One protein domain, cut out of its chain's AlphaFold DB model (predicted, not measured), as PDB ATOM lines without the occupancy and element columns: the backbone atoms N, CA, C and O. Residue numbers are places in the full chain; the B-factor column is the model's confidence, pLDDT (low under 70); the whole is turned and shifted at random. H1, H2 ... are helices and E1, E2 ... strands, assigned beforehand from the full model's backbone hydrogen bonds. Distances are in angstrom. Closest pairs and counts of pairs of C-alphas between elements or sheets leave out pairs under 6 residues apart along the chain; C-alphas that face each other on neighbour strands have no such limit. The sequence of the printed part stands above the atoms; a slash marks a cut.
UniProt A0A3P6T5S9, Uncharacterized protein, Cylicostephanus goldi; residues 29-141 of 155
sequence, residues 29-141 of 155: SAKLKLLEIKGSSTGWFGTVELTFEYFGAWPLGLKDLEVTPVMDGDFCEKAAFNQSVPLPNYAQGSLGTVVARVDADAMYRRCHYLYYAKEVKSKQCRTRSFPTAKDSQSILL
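AT A GLANCE: This is residues 29 to 141 of the 155 residues of an uncharacterized protein of Cylicostephanus goldi (UniProt A0A3P6T5S9). Two antiparallel sheets, E1 E2 E5 E4 and E3 E6 E7, lie face to face as an elongated sandwich, their strands crossed at 42 degrees, with the short helix H1 between them at one end. The printed part has 113 residues, with one named helix and seven named strands in the order E1 E2 E3 E4 E5 H1 E6 E7, and is mostly strand. It is compact, with a radius of gyration of the C-alphas of 15.0 A and spans of 46 by 29 by 19 A.

HOW THE PARTS SIT: Begin with E1, residues 31 to 42, which bends by 54 degrees at residue 35 and forms a hairpin with E2, residues 45 to 55; N 33 and O 53 are within hydrogen-bond range at 2.8 A. E5, residues 97 to 103, is E2's other neighbour, with N 50 and O 100 at 2.8 A. E5 forms a hairpin with the edge strand E4, residues 89 to 92, with N 91 and O 99 at 2.8 A. This sheet is strongly twisted. In the other sheet, E3, residues 65 to 76, neighbours E6, residues 111 to 122, with N 72 and O 114 at 2.8 A. E6 forms a hairpin with E7, residues 137 to 140, with N 113 and O 139 at 2.9 A. Between the sheets, the closest C-alphas of E1 and E6 are those of Leu 32 and Tyr 116, 5.9 A apart. H1, residues 104 to 108, is on both sheets; its O i to N i+4 pair is within hydrogen-bond range.

IN THESE COORDINATES: Find C-alpha 31 at (7.423, 20.072, -3.590), where E1 begins its 32.4 A. E2 measures 32.6 A, E3 32.5 A, E5 19.9 A and E6 32.3 A; E4, H1 and E7 are shorter. E7 ends at C-alpha 140, at (21.958, 31.494, -0.005).

THE WHOLE: The C-alphas of Pro 59 and Phe 81 are the two farthest apart, at 47.9 A. The printed part has no cut; the links E3 to E4 and E6 to E7 are long. Look for pLDDT under 70 at residues 42 to 45, 78 to 86 and 133.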
ATOM      1  N   SER A  29       0.973  17.262  -7.932       83.50
ATOM      2  CA  SER A  29       1.595  18.235  -7.038       83.50
ATOM      3  C   SER A  29       2.924  17.673  -6.570       83.50
ATOM      4  O   SER A  29       3.022  16.482  -6.266       83.50
ATOM      5  N   ALA A  30       3.943  18.523  -6.554       85.69
ATOM      6  CA  ALA A  30       5.275  18.172  -6.108       85.69
ATOM      7  C   ALA A  30       5.894  19.372  -5.394       85.69
ATOM      8  O   ALA A  30       5.750  20.512  -5.840       85.69
ATOM      9  N   LYS A  31       6.592  19.098  -4.296       86.81
ATOM     10  CA  LYS A  31       7.423  20.072  -3.590       86.81
ATOM     11  C   LYS A  31       8.882  19.747  -3.844       86.81
ATOM     12  O   LYS A  31       9.224  18.578  -3.995       86.81
ATOM     13  N   LEU A  32       9.721  20.776  -3.883       88.06
ATOM     14  CA  LEU A  32      11.163  20.619  -4.033       88.06
ATOM     15  C   LEU A  32      11.842  20.650  -2.670       88.06
ATOM     16  O   LEU A  32      11.443  21.399  -1.777       88.06
ATOM     17  N   LYS A  33      12.903  19.870  -2.533       88.06
ATOM     18  CA  LYS A  33      13.849  19.935  -1.427       88.06
ATOM     19  C   LYS A  33      15.250  19.856  -2.004       88.06
ATOM     20  O   LYS A  33      15.519  19.014  -2.856       88.06
ATOM     21  N   LEU A  34      16.139  20.727  -1.548       86.38
ATOM     22  CA  LEU A  34      17.541  20.646  -1.925       86.38
ATOM     23  C   LEU A  34      18.160  19.365  -1.350       86.38
ATOM     24  O   LEU A  34      18.072  19.117  -0.147       86.38
ATOM     25  N   LEU A  35      18.748  18.552  -2.225       86.38
ATOM     26  CA  LEU A  35      19.363  17.275  -1.878       86.38
ATOM     27  C   LEU A  35      20.887  17.384  -1.830       86.38
ATOM     28  O   LEU A  35      21.504  16.935  -0.869       86.38
ATOM     29  N   GLU A  36      21.487  17.950  -2.875       84.12
ATOM     30  CA  GLU A  36      22.938  17.960  -3.042       84.12
ATOM     31  C   GLU A  36      23.398  19.196  -3.808       84.12
ATOM     32  O   GLU A  36      22.671  19.741  -4.643       84.12
ATOM     33  N   ILE A  37      24.632  19.611  -3.535       79.31
ATOM     34  CA  ILE A  37      25.293  20.731  -4.190       79.31
ATOM     35  C   ILE A  37      26.682  20.274  -4.611       79.31
ATOM     36  O   ILE A  37      27.438  19.747  -3.796       79.31
ATOM     37  N   LYS A  38      27.025  20.473  -5.882       81.38
ATOM     38  CA  LYS A  38      28.324  20.100  -6.442       81.38
ATOM     39  C   LYS A  38      28.933  21.277  -7.183       81.38
ATOM     40  O   LYS A  38      28.355  21.783  -8.136       81.38
ATOM     41  N   GLY A  39      30.115  21.701  -6.753       76.44
ATOM     42  CA  GLY A  39      30.939  22.639  -7.510       76.44
ATOM     43  C   GLY A  39      31.868  21.883  -8.453       76.44
ATOM     44  O   GLY A  39      32.523  20.933  -8.037       76.44
ATOM     45  N   SER A  40      31.950  22.326  -9.701       74.00
ATOM     46  CA  SER A  40      32.962  21.895 -10.662       74.00
ATOM     47  C   SER A  40      33.675  23.122 -11.215       74.00
ATOM     48  O   SER A  40      33.046  24.151 -11.459       74.00
ATOM     49  N   SER A  41      34.988  23.037 -11.406       70.38
ATOM     50  CA  SER A  41      35.776  24.096 -12.036       70.38
ATOM     51  C   SER A  41      36.616  23.518 -13.159       70.38
ATOM     52  O   SER A  41      37.480  22.679 -12.918       70.38
ATOM     53  N   THR A  42      36.406  24.007 -14.377       59.47
ATOM     54  CA  THR A  42      37.283  23.727 -15.517       59.47
ATOM     55  C   THR A  42      38.042  25.008 -15.848       59.47
ATOM     56  O   THR A  42      37.543  25.881 -16.561       59.47
ATOM     57  N   GLY A  43      39.242  25.156 -15.282       62.31
ATOM     58  CA  GLY A  43      40.056  26.365 -15.431       62.31
ATOM     59  C   GLY A  43      39.459  27.571 -14.695       62.31
ATOM     60  O   GLY A  43      39.176  27.493 -13.505       62.31
ATOM     61  N   TRP A  44      39.281  28.695 -15.398       55.09
ATOM     62  CA  TRP A  44      38.750  29.947 -14.826       55.09
ATOM     63  C   TRP A  44      37.219  29.965 -14.682       55.09
ATOM     64  O   TRP A  44      36.683  30.838 -14.000       55.09
ATOM     65  N   PHE A  45      36.512  29.019 -15.306       66.50
ATOM     66  CA  PHE A  45      35.054  28.934 -15.267       66.50
ATOM     67  C   PHE A  45      34.621  27.830 -14.305       66.50
ATOM     68  O   PHE A  45      35.012  26.669 -14.446       66.50
ATOM     69  N   GLY A  46      33.829  28.212 -13.304       74.56
ATOM     70  CA  GLY A  46      33.200  27.283 -12.375       74.56
ATOM     71  C   GLY A  46      31.701  27.185 -12.624       74.56
ATOM     72  O   GLY A  46      31.058  28.183 -12.944       74.56
ATOM     73  N   THR A  47      31.146  25.999 -12.422       83.06
ATOM     74  CA  THR A  47      29.710  25.719 -12.473       83.06
ATOM     75  C   THR A  47      29.299  25.026 -11.185       83.06
ATOM     76  O   THR A  47      30.047  24.237 -10.607       83.06
ATOM     77  N   VAL A  48      28.097  25.330 -10.725       82.75
ATOM     78  CA  VAL A  48      27.509  24.801  -9.502       82.75
ATOM     79  C   VAL A  48      26.252  24.061  -9.898       82.75
ATOM     80  O   VAL A  48      25.339  24.639 -10.485       82.75
ATOM     81  N   GLU A  49      26.210  22.776  -9.591       88.19
ATOM     82  CA  GLU A  49      25.047  21.930  -9.789       88.19
ATOM     83  C   GLU A  49      24.290  21.795  -8.467       88.19
ATOM     84  O   GLU A  49      24.844  21.376  -7.452       88.19
ATOM     85  N   LEU A  50      23.013  22.154  -8.484       86.81
ATOM     86  CA  LEU A  50      22.068  22.029  -7.384       86.81
ATOM     87  C   LEU A  50      21.100  20.907  -7.742       86.81
ATOM     88  O   LEU A  50      20.336  21.029  -8.699       86.81
ATOM     89  N   THR A  51      21.122  19.814  -6.989       89.06
ATOM     90  CA  THR A  51      20.179  18.709  -7.166       89.06
ATOM     91  C   THR A  51      19.025  18.886  -6.196       89.06
ATOM     92  O   THR A  51      19.219  18.912  -4.981       89.06
ATOM     93  N   PHE A  52      17.814  18.976  -6.731       89.62
ATOM     94  CA  PHE A  52      16.581  19.020  -5.963       89.62
ATOM     95  C   PHE A  52      15.869  17.681  -6.068       89.62
ATOM     96  O   PHE A  52      15.616  17.192  -7.166       89.62
ATOM     97  N   GLU A  53      15.504  17.116  -4.928       91.19
ATOM     98  CA  GLU A  53      14.554  16.018  -4.841       91.19
ATOM     99  C   GLU A  53      13.132  16.586  -4.866       91.19
ATOM    100  O   GLU A  53      12.840  17.585  -4.199       91.19
ATOM    101  N   TYR A  54      12.238  15.962  -5.631       88.44
ATOM    102  CA  TYR A  54      10.822  16.289  -5.619       88.44
ATOM    103  C   TYR A  54       9.985  15.165  -5.020       88.44
ATOM    104  O   TYR A  54      10.091  13.999  -5.394       88.44
ATOM    105  N   PHE A  55       9.104  15.547  -4.098       83.75
ATOM    106  CA  PHE A  55       8.232  14.633  -3.369       83.75
ATOM    107  C   PHE A  55       6.778  15.107  -3.422       83.75
ATOM    108  O   PHE A  55       6.483  16.300  -3.519       83.75
ATOM    109  N   GLY A  56       5.854  14.151  -3.358       78.75
ATOM    110  CA  GLY A  56       4.420  14.409  -3.418       78.75
ATOM    111  C   GLY A  56       3.614  13.115  -3.450       78.75
ATOM    112  O   GLY A  56       4.104  12.069  -3.876       78.75
ATOM    113  N   ALA A  57       2.363  13.186  -2.998       76.62
ATOM    114  CA  ALA A  57       1.429  12.066  -3.043       76.62
ATOM    115  C   ALA A  57       0.811  11.959  -4.447       76.62
ATOM    116  O   ALA A  57      -0.328  12.367  -4.669       76.62
ATOM    117  N   TRP A  58       1.580  11.455  -5.417       86.94
ATOM    118  CA  TRP A  58       1.065  11.158  -6.754       86.94
ATOM    119  C   TRP A  58       0.744   9.664  -6.893       86.94
ATOM    120  O   TRP A  58       1.660   8.848  -6.773       86.94
ATOM    121  N   PRO A  59      -0.518   9.278  -7.173       82.31
ATOM    122  CA  PRO A  59      -0.931   7.870  -7.190       82.31
ATOM    123  C   PRO A  59      -0.190   6.994  -8.206       82.31
ATOM    124  O   PRO A  59      -0.029   5.800  -7.978       82.31
ATOM    125  N   LEU A  60       0.276   7.576  -9.316       84.62
ATOM    126  CA  LEU A  60       1.012   6.855 -10.365       84.62
ATOM    127  C   LEU A  60       2.530   6.816 -10.104       84.62
ATOM    128  O   LEU A  60       3.293   6.260 -10.894       84.62
ATOM    129  N   GLY A  61       2.974   7.393  -8.985       86.94
ATOM    130  CA  GLY A  61       4.373   7.457  -8.579       86.94
ATOM    131  C   GLY A  61       5.197   8.500  -9.339       86.94
ATOM    132  O   GLY A  61       4.798   9.043 -10.367       86.94
ATOM    133  N   LEU A  62       6.403   8.777  -8.840       87.38
ATOM    134  CA  LEU A  62       7.254   9.865  -9.346       87.38
ATOM    135  C   LEU A  62       7.690   9.693 -10.811       87.38
ATOM    136  O   LEU A  62       7.976  10.679 -11.477       87.38
ATOM    137  N   LYS A  63       7.706   8.460 -11.339       88.69
ATOM    138  CA  LYS A  63       8.074   8.173 -12.743       88.69
ATOM    139  C   LYS A  63       7.148   8.864 -13.743       88.69
ATOM    140  O   LYS A  63       7.587   9.249 -14.833       88.69
ATOM    141  N   ASP A  64       5.884   9.004 -13.362       88.88
ATOM    142  CA  ASP A  64       4.865   9.653 -14.172       88.88
ATOM    143  C   ASP A  64       4.994  11.181 -14.168       88.88
ATOM    144  O   ASP A  64       4.446  11.851 -15.041       88.88
ATOM    145  N   LEU A  65       5.739  11.745 -13.217       89.69
ATOM    146  CA  LEU A  65       5.874  13.183 -13.089       89.69
ATOM    147  C   LEU A  65       7.026  13.731 -13.932       89.69
ATOM    148  O   LEU A  65       8.070  13.105 -14.131       89.69
ATOM    149  N   GLU A  66       6.817  14.943 -14.420       90.19
ATOM    150  CA  GLU A  66       7.842  15.823 -14.958       90.19
ATOM    151  C   GLU A  66       7.697  17.168 -14.248       90.19
ATOM    152  O   GLU A  66       6.640  17.798 -14.290       90.19
ATOM    153  N   VAL A  67       8.747  17.574 -13.538       89.88
ATOM    154  CA  VAL A  67       8.752  18.782 -12.710       89.88
ATOM    155  C   VAL A  67       9.674  19.810 -13.343       89.88
ATOM    156  O   VAL A  67      10.839  19.519 -13.610       89.88
ATOM    157  N   THR A  68       9.154  21.017 -13.537       90.12
ATOM    158  CA  THR A  68       9.926  22.188 -13.945       90.12
ATOM    159  C   THR A  68      10.210  23.032 -12.702       90.12
ATOM    160  O   THR A  68       9.289  23.680 -12.186       90.12
ATOM    161  N   PRO A  69      11.450  23.028 -12.185       89.56
ATOM    162  CA  PRO A  69      11.837  23.922 -11.104       89.56
ATOM    163  C   PRO A  69      11.985  25.361 -11.610       89.56
ATOM    164  O   PRO A  69      12.184  25.614 -12.799       89.56
ATOM    165  N   VAL A  70      11.924  26.304 -10.681       88.56
ATOM    166  CA  VAL A  70      12.402  27.672 -10.868       88.56
ATOM    167  C   VAL A  70      13.260  28.048  -9.674       88.56
ATOM    168  O   VAL A  70      12.934  27.678  -8.548       88.56
ATOM    169  N   MET A  71      14.336  28.784  -9.941       85.00
ATOM    170  CA  MET A  71      15.045  29.592  -8.962       85.00
ATOM    171  C   MET A  71      14.910  31.058  -9.368       85.00
ATOM    172  O   MET A  71      15.517  31.493 -10.349       85.00
ATOM    173  N   ASP A  72      14.109  31.802  -8.620       80.75
ATOM    174  CA  ASP A  72      13.969  33.242  -8.784       80.75
ATOM    175  C   ASP A  72      15.045  33.920  -7.929       80.75
ATOM    176  O   ASP A  72      15.135  33.695  -6.719       80.75
ATOM    177  N   GLY A  73      15.917  34.694  -8.579       73.00
ATOM    178  CA  GLY A  73      16.944  35.471  -7.891       73.00
ATOM    179  C   GLY A  73      16.291  36.572  -7.063       73.00
ATOM    180  O   GLY A  73      15.562  37.395  -7.610       73.00
ATOM    181  N   ASP A  74      16.556  36.572  -5.761       71.38
ATOM    182  CA  ASP A  74      16.017  37.554  -4.821       71.38
ATOM    183  C   ASP A  74      16.949  38.776  -4.744       71.38
ATOM    184  O   ASP A  74      16.582  39.884  -5.131       71.38
ATOM    185  N   PHE A  75      18.214  38.566  -4.361       74.88
ATOM    186  CA  PHE A  75      19.266  39.592  -4.384       74.88
ATOM    187  C   PHE A  75      20.671  38.963  -4.376       74.88
ATOM    188  O   PHE A  75      20.822  37.778  -4.096       74.88
ATOM    189  N   CYS A  76      21.723  39.744  -4.646       77.50
ATOM    190  CA  CYS A  76      23.119  39.320  -4.452       77.50
ATOM    191  C   CYS A  76      23.879  40.356  -3.618       77.50
ATOM    192  O   CYS A  76      23.796  41.550  -3.907       77.50
ATOM    193  N   GLU A  77      24.645  39.918  -2.610       76.19
ATOM    194  CA  GLU A  77      25.373  40.836  -1.711       76.19
ATOM    195  C   GLU A  77      26.450  41.648  -2.443       76.19
ATOM    196  O   GLU A  77      26.684  42.811  -2.116       76.19
ATOM    197  N   LYS A  78      27.123  41.051  -3.436       68.00
ATOM    198  CA  LYS A  78      28.088  41.775  -4.270       68.00
ATOM    199  C   LYS A  78      27.429  42.167  -5.582       68.00
ATOM    200  O   LYS A  78      27.375  41.380  -6.527       68.00
ATOM    201  N   ALA A  79      26.948  43.401  -5.632       55.59
ATOM    202  CA  ALA A  79      26.405  43.989  -6.843       55.59
ATOM    203  C   ALA A  79      27.524  44.211  -7.874       55.59
ATOM    204  O   ALA A  79      28.371  45.089  -7.712       55.59
ATOM    205  N   ALA A  80      27.510  43.455  -8.971       56.31
ATOM    206  CA  ALA A  80      28.078  43.962 -10.212       56.31
ATOM    207  C   ALA A  80      26.993  44.839 -10.847       56.31
ATOM    208  O   ALA A  80      26.024  44.320 -11.395       56.31
ATOM    209  N   PHE A  81      27.134  46.162 -10.737       51.59
ATOM    210  CA  PHE A  81      26.155  47.170 -11.185       51.59
ATOM    211  C   PHE A  81      25.734  47.065 -12.670       51.59
ATOM    212  O   PHE A  81      24.835  47.784 -13.094       51.59
ATOM    213  N   ASN A  82      26.355  46.191 -13.468       55.97
ATOM    214  CA  ASN A  82      26.085  46.035 -14.897       55.97
ATOM    215  C   ASN A  82      26.008  44.582 -15.403       55.97
ATOM    216  O   ASN A  82      26.009  44.384 -16.615       55.97
ATOM    217  N   GLN A  83      25.967  43.563 -14.534       57.22
ATOM    218  CA  GLN A  83      25.957  42.168 -14.992       57.22
ATOM    219  C   GLN A  83      24.707  41.442 -14.513       57.22
ATOM    220  O   GLN A  83      24.550  41.173 -13.323       57.22
ATOM    221  N   SER A  84      23.839  41.101 -15.467       62.12
ATOM    222  CA  SER A  84      22.732  40.173 -15.254       62.12
ATOM    223  C   SER A  84      23.266  38.867 -14.676       62.12
ATOM    224  O   SER A  84      24.179  38.272 -15.250       62.12
ATOM    225  N   VAL A  85      22.695  38.417 -13.561       63.72
ATOM    226  CA  VAL A  85      22.977  37.079 -13.039       63.72
ATOM    227  C   VAL A  85      22.365  36.079 -14.022       63.72
ATOM    228  O   VAL A  85      21.161  36.171 -14.285       63.72
ATOM    229  N   PRO A  86      23.158  35.175 -14.615       66.06
ATOM    230  CA  PRO A  86      22.638  34.218 -15.577       66.06
ATOM    231  C   PRO A  86      21.588  33.323 -14.914       66.06
ATOM    232  O   PRO A  86      21.727  32.910 -13.759       66.06
ATOM    233  N   LEU A  87      20.503  33.060 -15.645       71.00
ATOM    234  CA  LEU A  87      19.451  32.166 -15.178       71.00
ATOM    235  C   LEU A  87      19.984  30.729 -15.104       71.00
ATOM    236  O   LEU A  87      20.781  30.336 -15.961       71.00
ATOM    237  N   PRO A  88      19.533  29.925 -14.127       81.62
ATOM    238  CA  PRO A  88      19.945  28.536 -14.057       81.62
ATOM    239  C   PRO A  88      19.488  27.747 -15.282       81.62
ATOM    240  O   PRO A  88      18.365  27.906 -15.764       81.62
ATOM    241  N   ASN A  89      20.339  26.826 -15.723       86.25
ATOM    242  CA  ASN A  89      19.968  25.809 -16.700       86.25
ATOM    243  C   ASN A  89      19.451  24.569 -15.974       86.25
ATOM    244  O   ASN A  89      20.115  24.060 -15.072       86.25
ATOM    245  N   TYR A  90      18.297  24.050 -16.385       88.81
ATOM    246  CA  TYR A  90      17.666  22.909 -15.722       88.81
ATOM    247  C   TYR A  90      17.790  21.630 -16.546       88.81
ATOM    248  O   TYR A  90      17.642  21.641 -17.766       88.81
ATOM    249  N   ALA A  91      18.013  20.514 -15.862       87.38
ATOM    250  CA  ALA A  91      17.997  19.178 -16.437       87.38
ATOM    251  C   ALA A  91      17.235  18.215 -15.520       87.38
ATOM    252  O   ALA A  91      17.249  18.358 -14.297       87.38
ATOM    253  N   GLN A  92      16.580  17.210 -16.101       84.25
ATOM    254  CA  GLN A  92      16.068  16.082 -15.321       84.25
ATOM    255  C   GLN A  92      17.253  15.274 -14.784       84.25
ATOM    256  O   GLN A  92      18.190  14.975 -15.526       84.25
ATOM    257  N   GLY A  93      17.219  14.966 -13.489       84.62
ATOM    258  CA  GLY A  93      18.222  14.130 -12.848       84.62
ATOM    259  C   GLY A  93      17.828  12.655 -12.880       84.62
ATOM    260  O   GLY A  93      17.108  12.180 -13.759       84.62
ATOM    261  N   SER A  94      18.284  11.925 -11.865       86.75
ATOM    262  CA  SER A  94      17.753  10.600 -11.539       86.75
ATOM    263  C   SER A  94      16.260  10.662 -11.169       86.75
ATOM    264  O   SER A  94      15.691  11.739 -10.975       86.75
ATOM    265  N   LEU A  95      15.605   9.504 -11.069       86.50
ATOM    266  CA  LEU A  95      14.185   9.427 -10.726       86.50
ATOM    267  C   LEU A  95      13.859  10.242  -9.463       86.50
ATOM    268  O   LEU A  95      14.448  10.002  -8.417       86.50
ATOM    269  N   GLY A  96      12.892  11.160  -9.554       86.62
ATOM    270  CA  GLY A  96      12.519  12.001  -8.415       86.62
ATOM    271  C   GLY A  96      13.422  13.218  -8.212       86.62
ATOM    272  O   GLY A  96      13.285  13.886  -7.196       86.62
ATOM    273  N   THR A  97      14.336  13.525  -9.142       90.62
ATOM    274  CA  THR A  97      15.265  14.657  -8.999       90.62
ATOM    275  C   THR A  97      15.324  15.565 -10.227       90.62
ATOM    276  O   THR A  97      15.124  15.130 -11.361       90.62
ATOM    277  N   VAL A  98      15.621  16.842  -9.997       90.88
ATOM    278  CA  VAL A  98      15.922  17.843 -11.029       90.88
ATOM    279  C   VAL A  98      17.210  18.564 -10.664       90.88
ATOM    280  O   VAL A  98      17.460  18.837  -9.494       90.88
ATOM    281  N   VAL A  99      18.034  18.866 -11.657       91.19
ATOM    282  CA  VAL A  99      19.327  19.525 -11.474       91.19
ATOM    283  C   VAL A  99      19.244  20.930 -12.050       91.19
ATOM    284  O   VAL A  99      18.872  21.093 -13.211       91.19
ATOM    285  N   ALA A 100      19.596  21.938 -11.258       89.50
ATOM    286  CA  ALA A 100      19.811  23.302 -11.722       89.50
ATOM    287  C   ALA A 100      21.309  23.600 -11.756       89.50
ATOM    288  O   ALA A 100      22.023  23.332 -10.794       89.50
ATOM    289  N   ARG A 101      21.787  24.162 -12.860       87.94
ATOM    290  CA  ARG A 101      23.177  24.577 -13.038       87.94
ATOM    291  C   ARG A 101      23.253  26.087 -13.031       87.94
ATOM    292  O   ARG A 101      22.590  26.723 -13.848       87.94
ATOM    293  N   VAL A 102      24.066  26.638 -12.142       84.75
ATOM    294  CA  VAL A 102      24.359  28.071 -12.069       84.75
ATOM    295  C   VAL A 102      25.855  28.299 -12.196       84.75
ATOM    296  O   VAL A 102      26.661  27.461 -11.792       84.75
ATOM    297  N   ASP A 103      26.241  29.439 -12.752       82.50
ATOM    298  CA  ASP A 103      27.650  29.800 -12.836       82.50
ATOM    299  C   ASP A 103      28.205  30.098 -11.440       82.50
ATOM    300  O   ASP A 103      27.534  30.692 -10.593       82.50
ATOM    301  N   ALA A 104      29.462  29.724 -11.190       77.44
ATOM    302  CA  ALA A 104      30.120  29.951  -9.902       77.44
ATOM    303  C   ALA A 104      30.219  31.444  -9.541       77.44
ATOM    304  O   ALA A 104      30.357  31.786  -8.368       77.44
ATOM    305  N   ASP A 105      30.088  32.348 -10.515       77.81
ATOM    306  CA  ASP A 105      29.936  33.785 -10.276       77.81
ATOM    307  C   ASP A 105      28.753  34.097  -9.333       77.81
ATOM    308  O   ASP A 105      28.894  34.925  -8.430       77.81
ATOM    309  N   ALA A 106      27.647  33.348  -9.415       76.69
ATOM    310  CA  ALA A 106      26.521  33.472  -8.487       76.69
ATOM    311  C   ALA A 106      26.911  33.122  -7.033       76.69
ATOM    312  O   ALA A 106      26.447  33.765  -6.085       76.69
ATOM    313  N   MET A 107      27.826  32.161  -6.833       74.81
ATOM    314  CA  MET A 107      28.414  31.871  -5.515       74.81
ATOM    315  C   MET A 107      29.344  32.987  -5.040       74.81
ATOM    316  O   MET A 107      29.274  33.409  -3.883       74.81
ATOM    317  N   TYR A 108      30.222  33.486  -5.916       75.00
ATOM    318  CA  TYR A 108      31.161  34.559  -5.571       75.00
ATOM    319  C   TYR A 108      30.443  35.847  -5.176       75.00
ATOM    320  O   TYR A 108      30.893  36.542  -4.254       75.00
ATOM    321  N   ARG A 109      29.316  36.129  -5.836       77.25
ATOM    322  CA  ARG A 109      28.443  37.270  -5.555       77.25
ATOM    323  C   ARG A 109      27.493  37.071  -4.391       77.25
ATOM    324  O   ARG A 109      26.848  38.042  -3.996       77.25
ATOM    325  N   ARG A 110      27.457  35.863  -3.819       79.31
ATOM    326  CA  ARG A 110      26.600  35.512  -2.683       79.31
ATOM    327  C   ARG A 110      25.129  35.769  -3.005       79.31
ATOM    328  O   ARG A 110      24.444  36.497  -2.295       79.31
ATOM    329  N   CYS A 111      24.683  35.223  -4.131       80.19
ATOM    330  CA  CYS A 111      23.308  35.373  -4.574       80.19
ATOM    331  C   CYS A 111      22.349  34.530  -3.725       80.19
ATOM    332  O   CYS A 111      22.639  33.383  -3.374       80.19
ATOM    333  N   HIS A 112      21.210  35.131  -3.409       82.75
ATOM    334  CA  HIS A 112      20.077  34.539  -2.729       82.75
ATOM    335  C   HIS A 112      19.020  34.154  -3.765       82.75
ATOM    336  O   HIS A 112      18.671  34.959  -4.633       82.75
ATOM    337  N   TYR A 113      18.520  32.926  -3.677       83.06
ATOM    338  CA  TYR A 113      17.490  32.416  -4.575       83.06
ATOM    339  C   TYR A 113      16.320  31.848  -3.789       83.06
ATOM    340  O   TYR A 113      16.505  31.128  -2.808       83.06
ATOM    341  N   LEU A 114      15.116  32.095  -4.290       86.44
ATOM    342  CA  LEU A 114      13.921  31.350  -3.922       86.44
ATOM    343  C   LEU A 114      13.704  30.245  -4.947       86.44
ATOM    344  O   LEU A 114      13.667  30.520  -6.143       86.44
ATOM    345  N   TYR A 115      13.534  29.006  -4.495       87.56
ATOM    346  CA  TYR A 115      13.270  27.871  -5.369       87.56
ATOM    347  C   TYR A 115      11.939  27.186  -5.064       87.56
ATOM    348  O   TYR A 115      11.538  27.037  -3.908       87.56
ATOM    349  N   TYR A 116      11.239  26.769  -6.120       88.69
ATOM    350  CA  TYR A 116       9.968  26.041  -6.048       88.69
ATOM    351  C   TYR A 116       9.672  25.298  -7.357       88.69
ATOM    352  O   TYR A 116      10.285  25.546  -8.397       88.69
ATOM    353  N   ALA A 117       8.719  24.365  -7.316       89.75
ATOM    354  CA  ALA A 117       8.191  23.736  -8.522       89.75
ATOM    355  C   ALA A 117       7.225  24.710  -9.211       89.75
ATOM    356  O   ALA A 117       6.151  24.991  -8.684       89.75
ATOM    357  N   LYS A 118       7.595  25.225 -10.385       89.38
ATOM    358  CA  LYS A 118       6.747  26.143 -11.161       89.38
ATOM    359  C   LYS A 118       5.655  25.404 -11.918       89.38
ATOM    360  O   LYS A 118       4.538  25.897 -12.044       89.38
ATOM    361  N   GLU A 119       5.988  24.237 -12.449       90.62
ATOM    362  CA  GLU A 119       5.062  23.415 -13.215       90.62
ATOM    363  C   GLU A 119       5.305  21.942 -12.894       90.62
ATOM    364  O   GLU A 119       6.450  21.493 -12.834       90.62
ATOM    365  N   VAL A 120       4.226  21.187 -12.703       90.94
ATOM    366  CA  VAL A 120       4.272  19.730 -12.556       90.94
ATOM    367  C   VAL A 120       3.342  19.120 -13.591       90.94
ATOM    368  O   VAL A 120       2.168  19.479 -13.657       90.94
ATOM    369  N   LYS A 121       3.853  18.196 -14.402       90.88
ATOM    370  CA  LYS A 121       3.104  17.486 -15.444       90.88
ATOM    371  C   LYS A 121       3.025  16.002 -15.134       90.88
ATOM    372  O   LYS A 121       3.994  15.425 -14.655       90.88
ATOM    373  N   SER A 122       1.892  15.392 -15.459       89.38
ATOM    374  CA  SER A 122       1.739  13.938 -15.532       89.38
ATOM    375  C   SER A 122       1.870  13.482 -16.982       89.38
ATOM    376  O   SER A 122       1.173  13.992 -17.867       89.38
ATOM    377  N   LYS A 123       2.734  12.497 -17.231       88.00
ATOM    378  CA  LYS A 123       2.960  11.912 -18.560       88.00
ATOM    379  C   LYS A 123       1.762  11.070 -19.001       88.00
ATOM    380  O   LYS A 123       1.356  11.130 -20.161       88.00
ATOM    381  N   GLN A 124       1.172  10.320 -18.074       86.00
ATOM    382  CA  GLN A 124       0.084   9.384 -18.330       86.00
ATOM    383  C   GLN A 124      -1.283  10.073 -18.338       86.00
ATOM    384  O   GLN A 124      -2.072   9.853 -19.257       86.00
ATOM    385  N   CYS A 125      -1.568  10.946 -17.366       82.75
ATOM    386  CA  CYS A 125      -2.846  11.663 -17.294       82.75
ATOM    387  C   CYS A 125      -2.889  12.919 -18.173       82.75
ATOM    388  O   CYS A 125      -3.970  13.479 -18.363       82.75
ATOM    389  N   ARG A 126      -1.742  13.370 -18.709       84.06
ATOM    390  CA  ARG A 126      -1.610  14.598 -19.517       84.06
ATOM    391  C   ARG A 126      -2.171  15.844 -18.822       84.06
ATOM    392  O   ARG A 126      -2.617  16.787 -19.476       84.06
ATOM    393  N   THR A 127      -2.158  15.848 -17.493       86.19
ATOM    394  CA  THR A 127      -2.529  16.996 -16.668       86.19
ATOM    395  C   THR A 127      -1.298  17.779 -16.257       86.19
ATOM    396  O   THR A 127      -0.195  17.239 -16.160       86.19
ATOM    397  N   ARG A 128      -1.496  19.073 -16.007       89.81
ATOM    398  CA  ARG A 128      -0.468  19.961 -15.471       89.81
ATOM    399  C   ARG A 128      -1.026  20.782 -14.325       89.81
ATOM    400  O   ARG A 128      -2.214  21.101 -14.313       89.81
ATOM    401  N   SER A 129      -0.162  21.139 -13.397       87.62
ATOM    402  CA  SER A 129      -0.462  22.054 -12.308       87.62
ATOM    403  C   SER A 129       0.645  23.090 -12.180       87.62
ATOM    404  O   SER A 129       1.778  22.879 -12.617       87.62
ATOM    405  N   PHE A 130       0.289  24.211 -11.565       87.88
ATOM    406  CA  PHE A 130       1.193  25.313 -11.276       87.88
ATOM    407  C   PHE A 130       1.170  25.528  -9.764       87.88
ATOM    408  O   PHE A 130       0.285  26.234  -9.266       87.88
ATOM    409  N   PRO A 131       2.042  24.834  -9.010       80.81
ATOM    410  CA  PRO A 131       2.122  25.007  -7.569       80.81
ATOM    411  C   PRO A 131       2.351  26.477  -7.214       80.81
ATOM    412  O   PRO A 131       3.090  27.198  -7.884       80.81
ATOM    413  N   THR A 132       1.692  26.947  -6.159       72.25
ATOM    414  CA  THR A 132       1.862  28.329  -5.705       72.25
ATOM    415  C   THR A 132       3.219  28.511  -5.033       72.25
ATOM    416  O   THR A 132       3.635  27.650  -4.260       72.25
ATOM    417  N   ALA A 133       3.834  29.685  -5.195       68.12
ATOM    418  CA  ALA A 133       5.105  30.050  -4.556       68.12
ATOM    419  C   ALA A 133       5.087  30.015  -3.007       68.12
ATOM    420  O   ALA A 133       6.124  30.193  -2.379       68.12
ATOM    421  N   LYS A 134       3.938  29.749  -2.367       72.19
ATOM    422  CA  LYS A 134       3.842  29.485  -0.920       72.19
ATOM    423  C   LYS A 134       4.654  28.265  -0.470       72.19
ATOM    424  O   LYS A 134       5.010  28.193   0.697       72.19
ATOM    425  N   ASP A 135       4.946  27.336  -1.381       70.38
ATOM    426  CA  ASP A 135       5.817  26.181  -1.128       70.38
ATOM    427  C   ASP A 135       7.295  26.458  -1.480       70.38
ATOM    428  O   ASP A 135       8.082  25.519  -1.623       70.38
ATOM    429  N   SER A 136       7.674  27.730  -1.655       78.75
ATOM    430  CA  SER A 136       9.059  28.108  -1.934       78.75
ATOM    431  C   SER A 136       9.963  27.947  -0.719       78.75
ATOM    432  O   SER A 136       9.555  28.094   0.432       78.75
ATOM    433  N   GLN A 137      11.217  27.621  -1.006       82.31
ATOM    434  CA  GLN A 137      12.305  27.567  -0.042       82.31
ATOM    435  C   GLN A 137      13.423  28.490  -0.522       82.31
ATOM    436  O   GLN A 137      13.579  28.715  -1.721       82.31
ATOM    437  N   SER A 138      14.189  29.041   0.411       80.88
ATOM    438  CA  SER A 138      15.299  29.941   0.118       80.88
ATOM    439  C   SER A 138      16.640  29.220   0.193       80.88
ATOM    440  O   SER A 138      16.834  28.347   1.039       80.88
ATOM    441  N   ILE A 139      17.584  29.619  -0.655       80.25
ATOM    442  CA  ILE A 139      18.981  29.196  -0.580       80.25
ATOM    443  C   ILE A 139      19.904  30.397  -0.769       80.25
ATOM    444  O   ILE A 139      19.769  31.165  -1.724       80.25
ATOM    445  N   LEU A 140      20.878  30.530   0.128       79.06
ATOM    446  CA  LEU A 140      21.958  31.494  -0.005       79.06
ATOM    447  C   LEU A 140      23.206  30.785  -0.538       79.06
ATOM    448  O   LEU A 140      23.819  29.972   0.151       79.06
ATOM    449  N   LEU A 141      23.640  31.120  -1.758       72.25
ATOM    450  CA  LEU A 141      24.804  30.463  -2.369       72.25
ATOM    451  C   LEU A 141      26.140  30.792  -1.668       72.25
ATOM    452  O   LEU A 141      27.178  30.224  -2.004       72.25
TER     453      LEU A 141